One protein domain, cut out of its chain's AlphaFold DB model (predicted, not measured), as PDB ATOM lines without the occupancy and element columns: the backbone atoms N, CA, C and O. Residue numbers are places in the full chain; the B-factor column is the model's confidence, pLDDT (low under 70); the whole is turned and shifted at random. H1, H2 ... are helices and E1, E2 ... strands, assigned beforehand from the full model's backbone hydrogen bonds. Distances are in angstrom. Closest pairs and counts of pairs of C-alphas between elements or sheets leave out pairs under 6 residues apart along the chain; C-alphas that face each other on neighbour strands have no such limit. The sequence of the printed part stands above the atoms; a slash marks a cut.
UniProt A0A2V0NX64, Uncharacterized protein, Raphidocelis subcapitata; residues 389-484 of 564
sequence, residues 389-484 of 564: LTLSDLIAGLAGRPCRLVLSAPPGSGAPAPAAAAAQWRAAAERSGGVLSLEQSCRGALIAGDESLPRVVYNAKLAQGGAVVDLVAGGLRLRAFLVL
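AT A GLANCE: This is residues 389 to 484 of the 564 residues of an uncharacterized protein of Raphidocelis subcapitata (UniProt A0A2V0NX64). One strongly twisted sheet of six strands bends across its width, and two helices pack on one face of it: the longer, H2, alongside the edge strand E2, and the short H1 by the last residues of the other edge strand, E6. The printed part has 96 residues, with two named helices and six named strands in the order H1 E1 H2 E2 E3 E4 E5 E6. The sheet's order is E2 E3 E1 E4 E5 E6, mixed, with E1 and E4 its one parallel pair. The class is mixed, helices and strands; the whole is compact, with a radius of gyration of the C-alphas of 12.9 A, and spans 38 by 30 by 20 A.

HOW THE PARTS SIT: E1, residues 403 to 408, and E4, residues 456 to 463, are parallel neighbours at 32 degrees, with N 404 and O 456 at 2.8 A. E3, residues 444 to 447, is antiparallel to E1 on its other side, with N 405 and O 445 at 2.8 A. E2, residues 436 to 438, forms a hairpin with E3, N 437 and O 446 being 2.8 A apart. E4, E5, residues 466 to 473, and E6, residues 476 to 483, are a meander, each strand the antiparallel neighbour of the one before; N 461 and O 468 are 2.8 A apart, N 482 and O 467 2.7 A. Across the sheet the strands' lines turn by 81 degrees. H2, residues 419 to 431, is on the sheet at a height of 8.0 A; its closest C-alphas to E2 are Ala 429 and Leu 436, 4.8 A. E1, H2 and E2 make a split strand-helix-strand unit, two strands running the same way with E3 between them, and its crossover is right-handed. H1, residues 391 to 397, is on the sheet at a height of 7.5 A, over none of the strands; its closest C-alphas to E6 are Leu 391 and Val 483, 6.3 A. The architecture is two layers, helices on one face of a sheet. H1 and H2 are only just apart, at 8.4 A. In both helices every O i to N i+4 pair is within hydrogen-bond range.

IN THESE COORDINATES: E4 is 21.7 A long, E5 and E6 20.9 A each, H2 18.4 A, E1 15.8 A, E3 9.9 A, H1 9.8 A and E2 6.8 A. H1 begins at C-alpha 391, (149.456, 151.743, 162.981), and E6 ends at C-alpha 483, (144.518, 152.654, 166.856).

THE WHOLE: The two C-alphas farthest apart, those of Gly 412 and Ser 452, are 38.7 A apart. The printed part has no cut and no long link. Mean pLDDT of the printed part is 85.2; residues 411 and 413 to 417 are under 70.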
ATOM      1  N   LEU A 389     148.182 149.919 170.334       96.12
ATOM      2  CA  LEU A 389     149.255 149.881 169.343       96.12
ATOM      3  C   LEU A 389     148.891 150.890 168.254       96.12
ATOM      4  O   LEU A 389     147.753 150.873 167.790       96.12
ATOM      5  N   THR A 390     149.794 151.784 167.858       95.62
ATOM      6  CA  THR A 390     149.523 152.649 166.697       95.62
ATOM      7  C   THR A 390     149.755 151.877 165.399       95.62
ATOM      8  O   THR A 390     150.486 150.880 165.377       95.62
ATOM      9  N   LEU A 391     149.147 152.316 164.294       92.50
ATOM     10  CA  LEU A 391     149.456 151.743 162.981       92.50
ATOM     11  C   LEU A 391     150.942 151.935 162.636       92.50
ATOM     12  O   LEU A 391     151.582 151.007 162.140       92.50
ATOM     13  N   SER A 392     151.502 153.094 162.985       91.19
ATOM     14  CA  SER A 392     152.932 153.390 162.866       91.19
ATOM     15  C   SER A 392     153.823 152.421 163.665       91.19
ATOM     16  O   SER A 392     154.782 151.884 163.110       91.19
ATOM     17  N   ASP A 393     153.489 152.112 164.924       93.25
ATOM     18  CA  ASP A 393     154.226 151.142 165.758       93.25
ATOM     19  C   ASP A 393     154.113 149.704 165.224       93.25
ATOM     20  O   ASP A 393     155.070 148.932 165.320       93.25
ATOM     21  N   LEU A 394     152.962 149.327 164.647       93.06
ATOM     22  CA  LEU A 394     152.787 148.028 163.990       93.06
ATOM     23  C   LEU A 394     153.710 147.912 162.768       93.06
ATOM     24  O   LEU A 394     154.437 146.929 162.648       93.06
ATOM     25  N   ILE A 395     153.705 148.918 161.887       90.12
ATOM     26  CA  ILE A 395     154.544 148.959 160.679       90.12
ATOM     27  C   ILE A 395     156.034 148.943 161.056       90.12
ATOM     28  O   ILE A 395     156.795 148.142 160.511       90.12
ATOM     29  N   ALA A 396     156.446 149.755 162.033       90.12
ATOM     30  CA  ALA A 396     157.824 149.783 162.521       90.12
ATOM     31  C   ALA A 396     158.250 148.441 163.149       90.12
ATOM     32  O   ALA A 396     159.326 147.925 162.844       90.12
ATOM     33  N   GLY A 397     157.392 147.836 163.980       90.62
ATOM     34  CA  GLY A 397     157.656 146.554 164.642       90.62
ATOM     35  C   GLY A 397     157.738 145.355 163.688       90.62
ATOM     36  O   GLY A 397     158.394 144.362 164.009       90.62
ATOM     37  N   LEU A 398     157.127 145.447 162.501       88.94
ATOM     38  CA  LEU A 398     157.242 144.438 161.444       88.94
ATOM     39  C   LEU A 398     158.598 144.463 160.721       88.94
ATOM     40  O   LEU A 398     158.907 143.491 160.036       88.94
ATOM     41  N   ALA A 399     159.407 145.518 160.882       83.62
ATOM     42  CA  ALA A 399     160.761 145.632 160.325       83.62
ATOM     43  C   ALA A 399     160.848 145.309 158.816       83.62
ATOM     44  O   ALA A 399     161.738 144.588 158.371       83.62
ATOM     45  N   GLY A 400     159.880 145.801 158.033       84.19
ATOM     46  CA  GLY A 400     159.814 145.562 156.588       84.19
ATOM     47  C   GLY A 400     159.394 144.143 156.188       84.19
ATOM     48  O   GLY A 400     159.585 143.768 155.037       84.19
ATOM     49  N   ARG A 401     158.824 143.334 157.089       89.25
ATOM     50  CA  ARG A 401     158.259 142.021 156.738       89.25
ATOM     51  C   ARG A 401     156.859 142.187 156.137       89.25
ATOM     52  O   ARG A 401     156.023 142.840 156.764       89.25
ATOM     53  N   PRO A 402     156.558 141.558 154.988       88.00
ATOM     54  CA  PRO A 402     155.249 141.669 154.368       88.00
ATOM     55  C   PRO A 402     154.206 140.994 155.263       88.00
ATOM     56  O   PRO A 402     154.408 139.893 155.788       88.00
ATOM     57  N   CYS A 403     153.081 141.665 155.474       93.06
ATOM     58  CA  CYS A 403     152.086 141.259 156.460       93.06
ATOM     59  C   CYS A 403     150.673 141.377 155.886       93.06
ATOM     60  O   CYS A 403     150.342 142.360 155.235       93.06
ATOM     61  N   ARG A 404     149.811 140.392 156.148       92.31
ATOM     62  CA  ARG A 404     148.390 140.420 155.784       92.31
ATOM     63  C   ARG A 404     147.545 140.485 157.048       92.31
ATOM     64  O   ARG A 404     147.433 139.508 157.787       92.31
ATOM     65  N   LEU A 405     146.936 141.637 157.283       93.44
ATOM     66  CA  LEU A 405     145.992 141.861 158.363       93.44
ATOM     67  C   LEU A 405     144.582 141.521 157.858       93.44
ATOM     68  O   LEU A 405     144.012 142.254 157.054       93.44
ATOM     69  N   VAL A 406     144.023 140.394 158.295       91.38
ATOM     70  CA  VAL A 406     142.674 139.952 157.916       91.38
ATOM     71  C   VAL A 406     141.659 140.670 158.800       91.38
ATOM     72  O   VAL A 406     141.629 140.464 160.013       91.38
ATOM     73  N   LEU A 407     140.827 141.512 158.189       92.31
ATOM     74  CA  LEU A 407     139.809 142.313 158.863       92.31
ATOM     75  C   LEU A 407     138.497 141.526 158.932       92.31
ATOM     76  O   LEU A 407     137.829 141.292 157.925       92.31
ATOM     77  N   SER A 408     138.121 141.133 160.144       89.06
ATOM     78  CA  SER A 408     136.868 140.439 160.442       89.06
ATOM     79  C   SER A 408     135.853 141.387 161.087       89.06
ATOM     80  O   SER A 408     136.189 142.184 161.969       89.06
ATOM     81  N   ALA A 409     134.601 141.311 160.630       84.00
ATOM     82  CA  ALA A 409     133.484 142.020 161.247       84.00
ATOM     83  C   ALA A 409     133.137 141.393 162.616       84.00
ATOM     84  O   ALA A 409     133.331 140.184 162.796       84.00
ATOM     85  N   PRO A 410     132.631 142.177 163.585       77.12
ATOM     86  CA  PRO A 410     132.169 141.632 164.856       77.12
ATOM     87  C   PRO A 410     131.012 140.631 164.642       77.12
ATOM     88  O   PRO A 410     130.122 140.883 163.827       77.12
ATOM     89  N   PRO A 411     131.004 139.485 165.348       65.00
ATOM     90  CA  PRO A 411     129.959 138.478 165.188       65.00
ATOM     91  C   PRO A 411     128.589 139.042 165.585       65.00
ATOM     92  O   PRO A 411     128.476 139.783 166.558       65.00
ATOM     93  N   GLY A 412     127.552 138.673 164.831       74.12
ATOM     94  CA  GLY A 412     126.176 139.121 165.065       74.12
ATOM     95  C   GLY A 412     125.798 140.461 164.422       74.12
ATOM     96  O   GLY A 412     124.624 140.804 164.450       74.12
ATOM     97  N   SER A 413     126.725 141.201 163.796       63.75
ATOM     98  CA  SER A 413     126.380 142.504 163.198       63.75
ATOM     99  C   SER A 413     125.457 142.411 161.979       63.75
ATOM    100  O   SER A 413     124.723 143.360 161.727       63.75
ATOM    101  N   GLY A 414     125.505 141.312 161.211       62.78
ATOM    102  CA  GLY A 414     124.682 141.044 160.012       62.78
ATOM    103  C   GLY A 414     124.967 141.948 158.801       62.78
ATOM    104  O   GLY A 414     124.989 141.487 157.663       62.78
ATOM    105  N   ALA A 415     125.246 143.223 159.053       57.28
ATOM    106  CA  ALA A 415     125.658 144.224 158.091       57.28
ATOM    107  C   ALA A 415     127.114 144.017 157.625       57.28
ATOM    108  O   ALA A 415     127.946 143.511 158.394       57.28
ATOM    109  N   PRO A 416     127.460 144.464 156.398       59.66
ATOM    110  CA  PRO A 416     128.854 144.623 155.996       59.66
ATOM    111  C   PRO A 416     129.602 145.508 157.003       59.66
ATOM    112  O   PRO A 416     128.999 146.362 157.657       59.66
ATOM    113  N   ALA A 417     130.920 145.304 157.120       61.34
ATOM    114  CA  ALA A 417     131.777 146.085 158.012       61.34
ATOM    115  C   ALA A 417     131.448 147.586 157.888       61.34
ATOM    116  O   ALA A 417     131.400 148.082 156.758       61.34
ATOM    117  N   PRO A 418     131.178 148.294 159.005       70.88
ATOM    118  CA  PRO A 418     130.529 149.598 158.964       70.88
ATOM    119  C   PRO A 418     131.299 150.537 158.038       70.88
ATOM    120  O   PRO A 418     132.515 150.674 158.176       70.88
ATOM    121  N   ALA A 419     130.603 151.167 157.087       77.62
ATOM    122  CA  ALA A 419     131.236 151.901 155.987       77.62
ATOM    123  C   ALA A 419     132.236 152.968 156.474       77.62
ATOM    124  O   ALA A 419     133.265 153.188 155.837       77.62
ATOM    125  N   ALA A 420     131.983 153.553 157.651       79.00
ATOM    126  CA  ALA A 420     132.898 154.448 158.354       79.00
ATOM    127  C   ALA A 420     134.254 153.800 158.704       79.00
ATOM    128  O   ALA A 420     135.292 154.416 158.483       79.00
ATOM    129  N   ALA A 421     134.280 152.554 159.189       79.88
ATOM    130  CA  ALA A 421     135.525 151.838 159.467       79.88
ATOM    131  C   ALA A 421     136.286 151.528 158.168       79.88
ATOM    132  O   ALA A 421     137.488 151.764 158.093       79.88
ATOM    133  N   ALA A 422     135.593 151.082 157.115       80.44
ATOM    134  CA  ALA A 422     136.220 150.872 155.807       80.44
ATOM    135  C   ALA A 422     136.819 152.176 155.236       80.44
ATOM    136  O   ALA A 422     137.919 152.158 154.688       80.44
ATOM    137  N   ALA A 423     136.141 153.316 155.413       85.56
ATOM    138  CA  ALA A 423     136.657 154.631 155.034       85.56
ATOM    139  C   ALA A 423     137.882 155.052 155.870       85.56
ATOM    140  O   ALA A 423     138.872 155.507 155.303       85.56
ATOM    141  N   GLN A 424     137.865 154.842 157.192       87.50
ATOM    142  CA  GLN A 424     139.014 155.110 158.069       87.50
ATOM    143  C   GLN A 424     140.246 154.284 157.676       87.50
ATOM    144  O   GLN A 424     141.355 154.816 157.634       87.50
ATOM    145  N   TRP A 425     140.058 153.005 157.335       86.00
ATOM    146  CA  TRP A 425     141.140 152.147 156.852       86.00
ATOM    147  C   TRP A 425     141.677 152.590 155.482       86.00
ATOM    148  O   TRP A 425     142.890 152.554 155.294       86.00
ATOM    149  N   ARG A 426     140.834 153.069 154.550       86.56
ATOM    150  CA  ARG A 426     141.309 153.658 153.275       86.56
ATOM    151  C   ARG A 426     142.122 154.929 153.499       86.56
ATOM    152  O   ARG A 426     143.241 155.019 153.014       86.56
ATOM    153  N   ALA A 427     141.631 155.840 154.337       88.25
ATOM    154  CA  ALA A 427     142.367 157.048 154.702       88.25
ATOM    155  C   ALA A 427     143.684 156.744 155.450       88.25
ATOM    156  O   ALA A 427     144.608 157.554 155.439       88.25
ATOM    157  N   ALA A 428     143.798 155.598 156.129       86.12
ATOM    158  CA  ALA A 428     145.061 155.126 156.699       86.12
ATOM    159  C   ALA A 428     145.997 154.520 155.633       86.12
ATOM    160  O   ALA A 428     147.197 154.785 155.666       86.12
ATOM    161  N   ALA A 429     145.457 153.770 154.666       86.38
ATOM    162  CA  ALA A 429     146.194 153.238 153.518       86.38
ATOM    163  C   ALA A 429     146.827 154.362 152.680       86.38
ATOM    164  O   ALA A 429     148.037 154.374 152.471       86.38
ATOM    165  N   GLU A 430     146.040 155.366 152.294       87.06
ATOM    166  CA  GLU A 430     146.497 156.527 151.518       87.06
ATOM    167  C   GLU A 430     147.611 157.301 152.244       87.06
ATOM    168  O   GLU A 430     148.664 157.574 151.668       87.06
ATOM    169  N   ARG A 431     147.437 157.575 153.546       85.69
ATOM    170  CA  ARG A 431     148.447 158.268 154.369       85.69
ATOM    171  C   ARG A 431     149.722 157.462 154.613       85.69
ATOM    172  O   ARG A 431     150.740 158.054 154.950       85.69
ATOM    173  N   SER A 432     149.690 156.141 154.440       84.44
ATOM    174  CA  SER A 432     150.871 155.285 154.596       84.44
ATOM    175  C   SER A 432     151.860 155.365 153.422       84.44
ATOM    176  O   SER A 432     152.887 154.692 153.454       84.44
ATOM    177  N   GLY A 433     151.555 156.128 152.363       85.94
ATOM    178  CA  GLY A 433     152.428 156.248 151.190       85.94
ATOM    179  C   GLY A 433     152.584 154.939 150.407       85.94
ATOM    180  O   GLY A 433     153.632 154.699 149.815       85.94
ATOM    181  N   GLY A 434     151.571 154.067 150.443       83.00
ATOM    182  CA  GLY A 434     151.601 152.744 149.807       83.00
ATOM    183  C   GLY A 434     152.190 151.623 150.673       83.00
ATOM    184  O   GLY A 434     152.157 150.467 150.254       83.00
ATOM    185  N   VAL A 435     152.664 151.917 151.892       86.69
ATOM    186  CA  VAL A 435     153.110 150.883 152.847       86.69
ATOM    187  C   VAL A 435     151.946 149.998 153.310       86.69
ATOM    188  O   VAL A 435     152.163 148.845 153.662       86.69
ATOM    189  N   LEU A 436     150.708 150.490 153.276       89.94
ATOM    190  CA  LEU A 436     149.492 149.723 153.518       89.94
ATOM    191  C   LEU A 436     148.558 149.828 152.305       89.94
ATOM    192  O   LEU A 436     148.146 150.916 151.914       89.94
ATOM    193  N   SER A 437     148.191 148.678 151.743       89.06
ATOM    194  CA  SER A 437     147.272 148.527 150.614       89.06
ATOM    195  C   SER A 437     146.065 147.689 151.035       89.06
ATOM    196  O   SER A 437     146.213 146.656 151.682       89.06
ATOM    197  N   LEU A 438     144.850 148.122 150.701       89.56
ATOM    198  CA  LEU A 438     143.632 147.372 151.014       89.56
ATOM    199  C   LEU A 438     143.270 146.422 149.877       89.56
ATOM    200  O   LEU A 438     143.266 146.802 148.710       89.56
ATOM    201  N   GLU A 439     142.880 145.197 150.223       86.62
ATOM    202  CA  GLU A 439     142.266 144.305 149.244       86.62
ATOM    203  C   GLU A 439     140.920 144.875 148.787       86.62
ATOM    204  O   GLU A 439     140.138 145.366 149.601       86.62
ATOM    205  N   GLN A 440     140.608 144.739 147.493       77.69
ATOM    206  CA  GLN A 440     139.360 145.235 146.886       77.69
ATOM    207  C   GLN A 440     138.095 144.757 147.624       77.69
ATOM    208  O   GLN A 440     137.096 145.466 147.692       77.69
ATOM    209  N   SER A 441     138.155 143.573 148.244       78.62
ATOM    210  CA  SER A 441     137.079 142.994 149.058       78.62
ATOM    211  C   SER A 441     136.832 143.705 150.401       78.62
ATOM    212  O   SER A 441     135.875 143.366 151.098       78.62
ATOM    213  N   CYS A 442     137.712 144.628 150.810       72.62
ATOM    214  CA  CYS A 442     137.797 145.230 152.147       72.62
ATOM    215  C   CYS A 442     137.923 144.214 153.309       72.62
ATOM    216  O   CYS A 442     137.765 144.587 154.470       72.62
ATOM    217  N   ARG A 443     138.234 142.935 153.028       82.50
ATOM    218  CA  ARG A 443     138.409 141.867 154.039       82.50
ATOM    219  C   ARG A 443     139.830 141.767 154.598       82.50
ATOM    220  O   ARG A 443     140.094 140.940 155.468       82.50
ATOM    221  N   GLY A 444     140.753 142.597 154.125       87.12
ATOM    222  CA  GLY A 444     142.102 142.656 154.666       87.12
ATOM    223  C   GLY A 444     142.918 143.829 154.146       87.12
ATOM    224  O   GLY A 444     142.611 144.409 153.102       87.12
ATOM    225  N   ALA A 445     143.966 144.148 154.897       87.88
ATOM    226  CA  ALA A 445     145.014 145.085 154.534       87.88
ATOM    227  C   ALA A 445     146.345 144.334 154.390       87.88
ATOM    228  O   ALA A 445     146.715 143.523 155.240       87.88
ATOM    229  N   LEU A 446     147.066 144.609 153.312       89.94
ATOM    230  CA  LEU A 446     148.423 144.158 153.054       89.94
ATOM    231  C   LEU A 446     149.379 145.277 153.462       89.94
ATOM    232  O   LEU A 446     149.287 146.387 152.948       89.94
ATOM    233  N   ILE A 447     150.290 144.987 154.381       89.25
ATOM    234  CA  ILE A 447     151.424 145.845 154.707       89.25
ATOM    235  C   ILE A 447     152.586 145.393 153.822       89.25
ATOM    236  O   ILE A 447     152.989 144.225 153.871       89.25
ATOM    237  N   ALA A 448     153.074 146.309 152.992       83.00
ATOM    238  CA  ALA A 448     154.196 146.107 152.097       83.00
ATOM    239  C   ALA A 448     155.481 145.824 152.887       83.00
ATOM    240  O   ALA A 448     155.710 146.353 153.975       83.00
ATOM    241  N   GLY A 449     156.322 144.975 152.316       87.25
ATOM    242  CA  GLY A 449     157.590 144.564 152.892       87.25
ATOM    243  C   GLY A 449     158.403 143.773 151.877       87.25
ATOM    244  O   GLY A 449     157.934 143.512 150.771       87.25
ATOM    245  N   ASP A 450     159.612 143.391 152.265       83.00
ATOM    246  CA  ASP A 450     160.518 142.574 151.468       83.00
ATOM    247  C   ASP A 450     159.885 141.204 151.171       83.00
ATOM    248  O   ASP A 450     159.700 140.376 152.066       83.00
ATOM    249  N   GLU A 451     159.540 140.965 149.905       84.06
ATOM    250  CA  GLU A 451     158.870 139.740 149.453       84.06
ATOM    251  C   GLU A 451     159.723 138.471 149.629       84.06
ATOM    252  O   GLU A 451     159.176 137.367 149.602       84.06
ATOM    253  N   SER A 452     161.035 138.601 149.867       80.50
ATOM    254  CA  SER A 452     161.893 137.469 150.240       80.50
ATOM    255  C   SER A 452     161.610 136.947 151.658       80.50
ATOM    256  O   SER A 452     161.973 135.816 151.996       80.50
ATOM    257  N   LEU A 453     160.935 137.743 152.495       82.25
ATOM    258  CA  LEU A 453     160.594 137.397 153.870       82.25
ATOM    259  C   LEU A 453     159.197 136.749 153.947       82.25
ATOM    260  O   LEU A 453     158.254 137.188 153.287       82.25
ATOM    261  N   PRO A 454     159.006 135.713 154.788       78.25
ATOM    262  CA  PRO A 454     157.741 134.987 154.846       78.25
ATOM    263  C   PRO A 454     156.600 135.888 155.332       78.25
ATOM    264  O   PRO A 454     156.688 136.476 156.417       78.25
ATOM    265  N   ARG A 455     155.517 135.939 154.543       85.00
ATOM    266  CA  ARG A 455     154.316 136.736 154.829       85.00
ATOM    267  C   ARG A 455     153.673 136.315 156.152       85.00
ATOM    268  O   ARG A 455     153.279 135.161 156.315       85.00
ATOM    269  N   VAL A 456     153.529 137.258 157.083       88.12
ATOM    270  CA  VAL A 456     152.869 137.018 158.378       88.12
ATOM    271  C   VAL A 456     151.388 137.374 158.272       88.12
ATOM    272  O   VAL A 456     151.046 138.419 157.728       88.12
ATOM    273  N   VAL A 457     150.497 136.519 158.779       89.19
ATOM    274  CA  VAL A 457     149.046 136.771 158.768       89.19
ATOM    275  C   VAL A 457     148.567 137.042 160.190       89.19
ATOM    276  O   VAL A 457     148.761 136.206 161.070       89.19
ATOM    277  N   TYR A 458     147.911 138.182 160.402       92.56
ATOM    278  CA  TYR A 458     147.284 138.539 161.676       92.56
ATOM    279  C   TYR A 458     145.778 138.674 161.498       92.56
ATOM    280  O   TYR A 458     145.313 139.314 160.557       92.56
ATOM    281  N   ASN A 459     145.012 138.109 162.429       90.25
ATOM    282  CA  ASN A 459     143.569 138.305 162.473       90.25
ATOM    283  C   ASN A 459     143.253 139.543 163.316       90.25
ATOM    284  O   ASN A 459     143.707 139.670 164.455       90.25
ATOM    285  N   ALA A 460     142.453 140.437 162.746       93.12
ATOM    286  CA  ALA A 460     142.005 141.667 163.369       93.12
ATOM    287  C   ALA A 460     140.472 141.710 163.381       93.12
ATOM    288  O   ALA A 460     139.816 141.412 162.380       93.12
ATOM    289  N   LYS A 461     139.881 142.079 164.517       92.31
ATOM    290  CA  LYS A 461     138.437 142.310 164.668       92.31
ATOM    291  C   LYS A 461     138.179 143.807 164.648       92.31
ATOM    292  O   LYS A 461     138.715 144.525 165.489       92.31
ATOM    293  N   LEU A 462     137.390 144.283 163.688       92.44
ATOM    294  CA  LEU A 462     137.049 145.703 163.588       92.44
ATOM    295  C   LEU A 462     136.285 146.168 164.834       92.44
ATOM    296  O   LEU A 462     135.374 145.485 165.304       92.44
ATOM    297  N   ALA A 463     136.658 147.339 165.346       88.56
ATOM    298  CA  ALA A 463     136.057 147.970 166.514       88.56
ATOM    299  C   ALA A 463     135.866 149.474 166.259       88.56
ATOM    300  O   ALA A 463     136.458 150.048 165.344       88.56
ATOM    301  N   GLN A 464     135.038 150.142 167.061       85.12
ATOM    302  CA  GLN A 464     134.845 151.585 166.921       85.12
ATOM    303  C   GLN A 464     136.155 152.322 167.251       85.12
ATOM    304  O   GLN A 464     136.665 152.220 168.363       85.12
ATOM    305  N   GLY A 465     136.717 153.035 166.268       85.69
ATOM    306  CA  GLY A 465     137.992 153.753 166.403       85.69
ATOM    307  C   GLY A 465     139.262 152.911 166.200       85.69
ATOM    308  O   GLY A 465     140.347 153.394 166.519       85.69
ATOM    309  N   GLY A 466     139.169 151.677 165.689       92.44
ATOM    310  CA  GLY A 466     140.358 150.856 165.433       92.44
ATOM    311  C   GLY A 466     140.070 149.398 165.070       92.44
ATOM    312  O   GLY A 466     139.035 149.059 164.491       92.44
ATOM    313  N   ALA A 467     140.995 148.509 165.423       93.31
ATOM    314  CA  ALA A 467     140.780 147.064 165.366       93.31
ATOM    315  C   ALA A 467     141.492 146.352 166.520       93.31
ATOM    316  O   ALA A 467     142.613 146.692 166.877       93.31
ATOM    317  N   VAL A 468     140.876 145.320 167.087       94.56
ATOM    318  CA  VAL A 468     141.534 144.436 168.056       94.56
ATOM    319  C   VAL A 468     142.348 143.403 167.283       94.56
ATOM    320  O   VAL A 468     141.770 142.601 166.551       94.56
ATOM    321  N   VAL A 469     143.671 143.422 167.436       95.25
ATOM    322  CA  VAL A 469     144.598 142.504 166.763       95.25
ATOM    323  C   VAL A 469     145.139 141.510 167.782       95.25
ATOM    324  O   VAL A 469     145.686 141.902 168.814       95.25
ATOM    325  N   ASP A 470     145.005 140.221 167.478       91.44
ATOM    326  CA  ASP A 470     145.596 139.147 168.274       91.44
ATOM    327  C   ASP A 470     146.974 138.795 167.669       91.44
ATOM    328  O   ASP A 470     147.089 138.051 166.693       91.44
ATOM    329  N   LEU A 471     148.037 139.394 168.221       89.19
ATOM    330  CA  LEU A 471     149.427 139.213 167.796       89.19
ATOM    331  C   LEU A 471     150.011 137.931 168.400       89.19
ATOM    332  O   LEU A 471     149.891 137.691 169.602       89.19
ATOM    333  N   VAL A 472     150.711 137.133 167.589       78.25
ATOM    334  CA  VAL A 472     151.468 135.962 168.062       78.25
ATOM    335  C   VAL A 472     152.942 136.149 167.717       78.25
ATOM    336  O   VAL A 472     153.312 136.135 166.544       78.25
ATOM    337  N   ALA A 473     153.789 136.326 168.731       74.50
ATOM    338  CA  ALA A 473     155.230 136.516 168.568       74.50
ATOM    339  C   ALA A 473     155.991 135.773 169.675       74.50
ATOM    340  O   ALA A 473     155.645 135.868 170.848       74.50
ATOM    341  N   GLY A 474     157.009 134.988 169.307       71.38
ATOM    342  CA  GLY A 474     157.852 134.266 170.275       71.38
ATOM    343  C   GLY A 474     157.116 133.258 171.177       71.38
ATOM    344  O   GLY A 474     157.615 132.936 172.247       71.38
ATOM    345  N   GLY A 475     155.931 132.782 170.779       75.81
ATOM    346  CA  GLY A 475     155.076 131.912 171.602       75.81
ATOM    347  C   GLY A 475     154.136 132.656 172.562       75.81
ATOM    348  O   GLY A 475     153.254 132.030 173.145       75.81
ATOM    349  N   LEU A 476     154.256 133.981 172.681       72.06
ATOM    350  CA  LEU A 476     153.320 134.817 173.427       72.06
ATOM    351  C   LEU A 476     152.166 135.263 172.521       72.06
ATOM    352  O   LEU A 476     152.380 135.671 171.376       72.06
ATOM    353  N   ARG A 477     150.937 135.201 173.050       85.44
ATOM    354  CA  ARG A 477     149.759 135.850 172.460       85.44
ATOM    355  C   ARG A 477     149.544 137.193 173.145       85.44
ATOM    356  O   ARG A 477     149.325 137.233 174.351       85.44
ATOM    357  N   LEU A 478     149.587 138.272 172.375       90.06
ATOM    358  CA  LEU A 478     149.335 139.635 172.831       90.06
ATOM    359  C   LEU A 478     148.120 140.182 172.086       90.06
ATOM    360  O   LEU A 478     148.155 140.346 170.869       90.06
ATOM    361  N   ARG A 479     147.046 140.479 172.816       92.69
ATOM    362  CA  ARG A 479     145.911 141.229 172.275       92.69
ATOM    363  C   ARG A 479     146.202 142.719 172.415       92.69
ATOM    364  O   ARG A 479     146.383 143.193 173.533       92.69
ATOM    365  N   ALA A 480     146.201 143.444 171.302       95.75
ATOM    366  CA  ALA A 480     146.365 144.894 171.278       95.75
ATOM    367  C   ALA A 480     145.189 145.566 170.557       95.75
ATOM    368  O   ALA A 480     144.645 145.030 169.591       95.75
ATOM    369  N   PHE A 481     144.802 146.754 171.015       95.94
ATOM    370  CA  PHE A 481     143.880 147.619 170.288       95.94
ATOM    371  C   PHE A 481     144.686 148.485 169.319       95.94
ATOM    372  O   PHE A 481     145.364 149.428 169.733       95.94
ATOM    373  N   LEU A 482     144.641 148.143 168.034       96.38
ATOM    374  CA  LEU A 482     145.264 148.909 166.968       96.38
ATOM    375  C   LEU A 482     144.461 150.190 166.733       96.38
ATOM    376  O   LEU A 482     143.345 150.152 166.208       96.38
ATOM    377  N   VAL A 483     145.039 151.318 167.129       95.25
ATOM    378  CA  VAL A 483     144.518 152.654 166.856       95.25
ATOM    379  C   VAL A 483     145.023 153.070 165.480       95.25
ATOM    380  O   VAL A 483     146.229 153.076 165.228       95.25
ATOM    381  N   LEU A 484     144.103 153.426 164.585       92.38
ATOM    382  CA  LEU A 484     144.479 154.104 163.349       92.38
ATOM    383  C   LEU A 484     144.957 155.503 163.716       92.38
ATOM    384  O   LEU A 484     144.216 156.243 164.365       92.38
TER     385      LEU A 484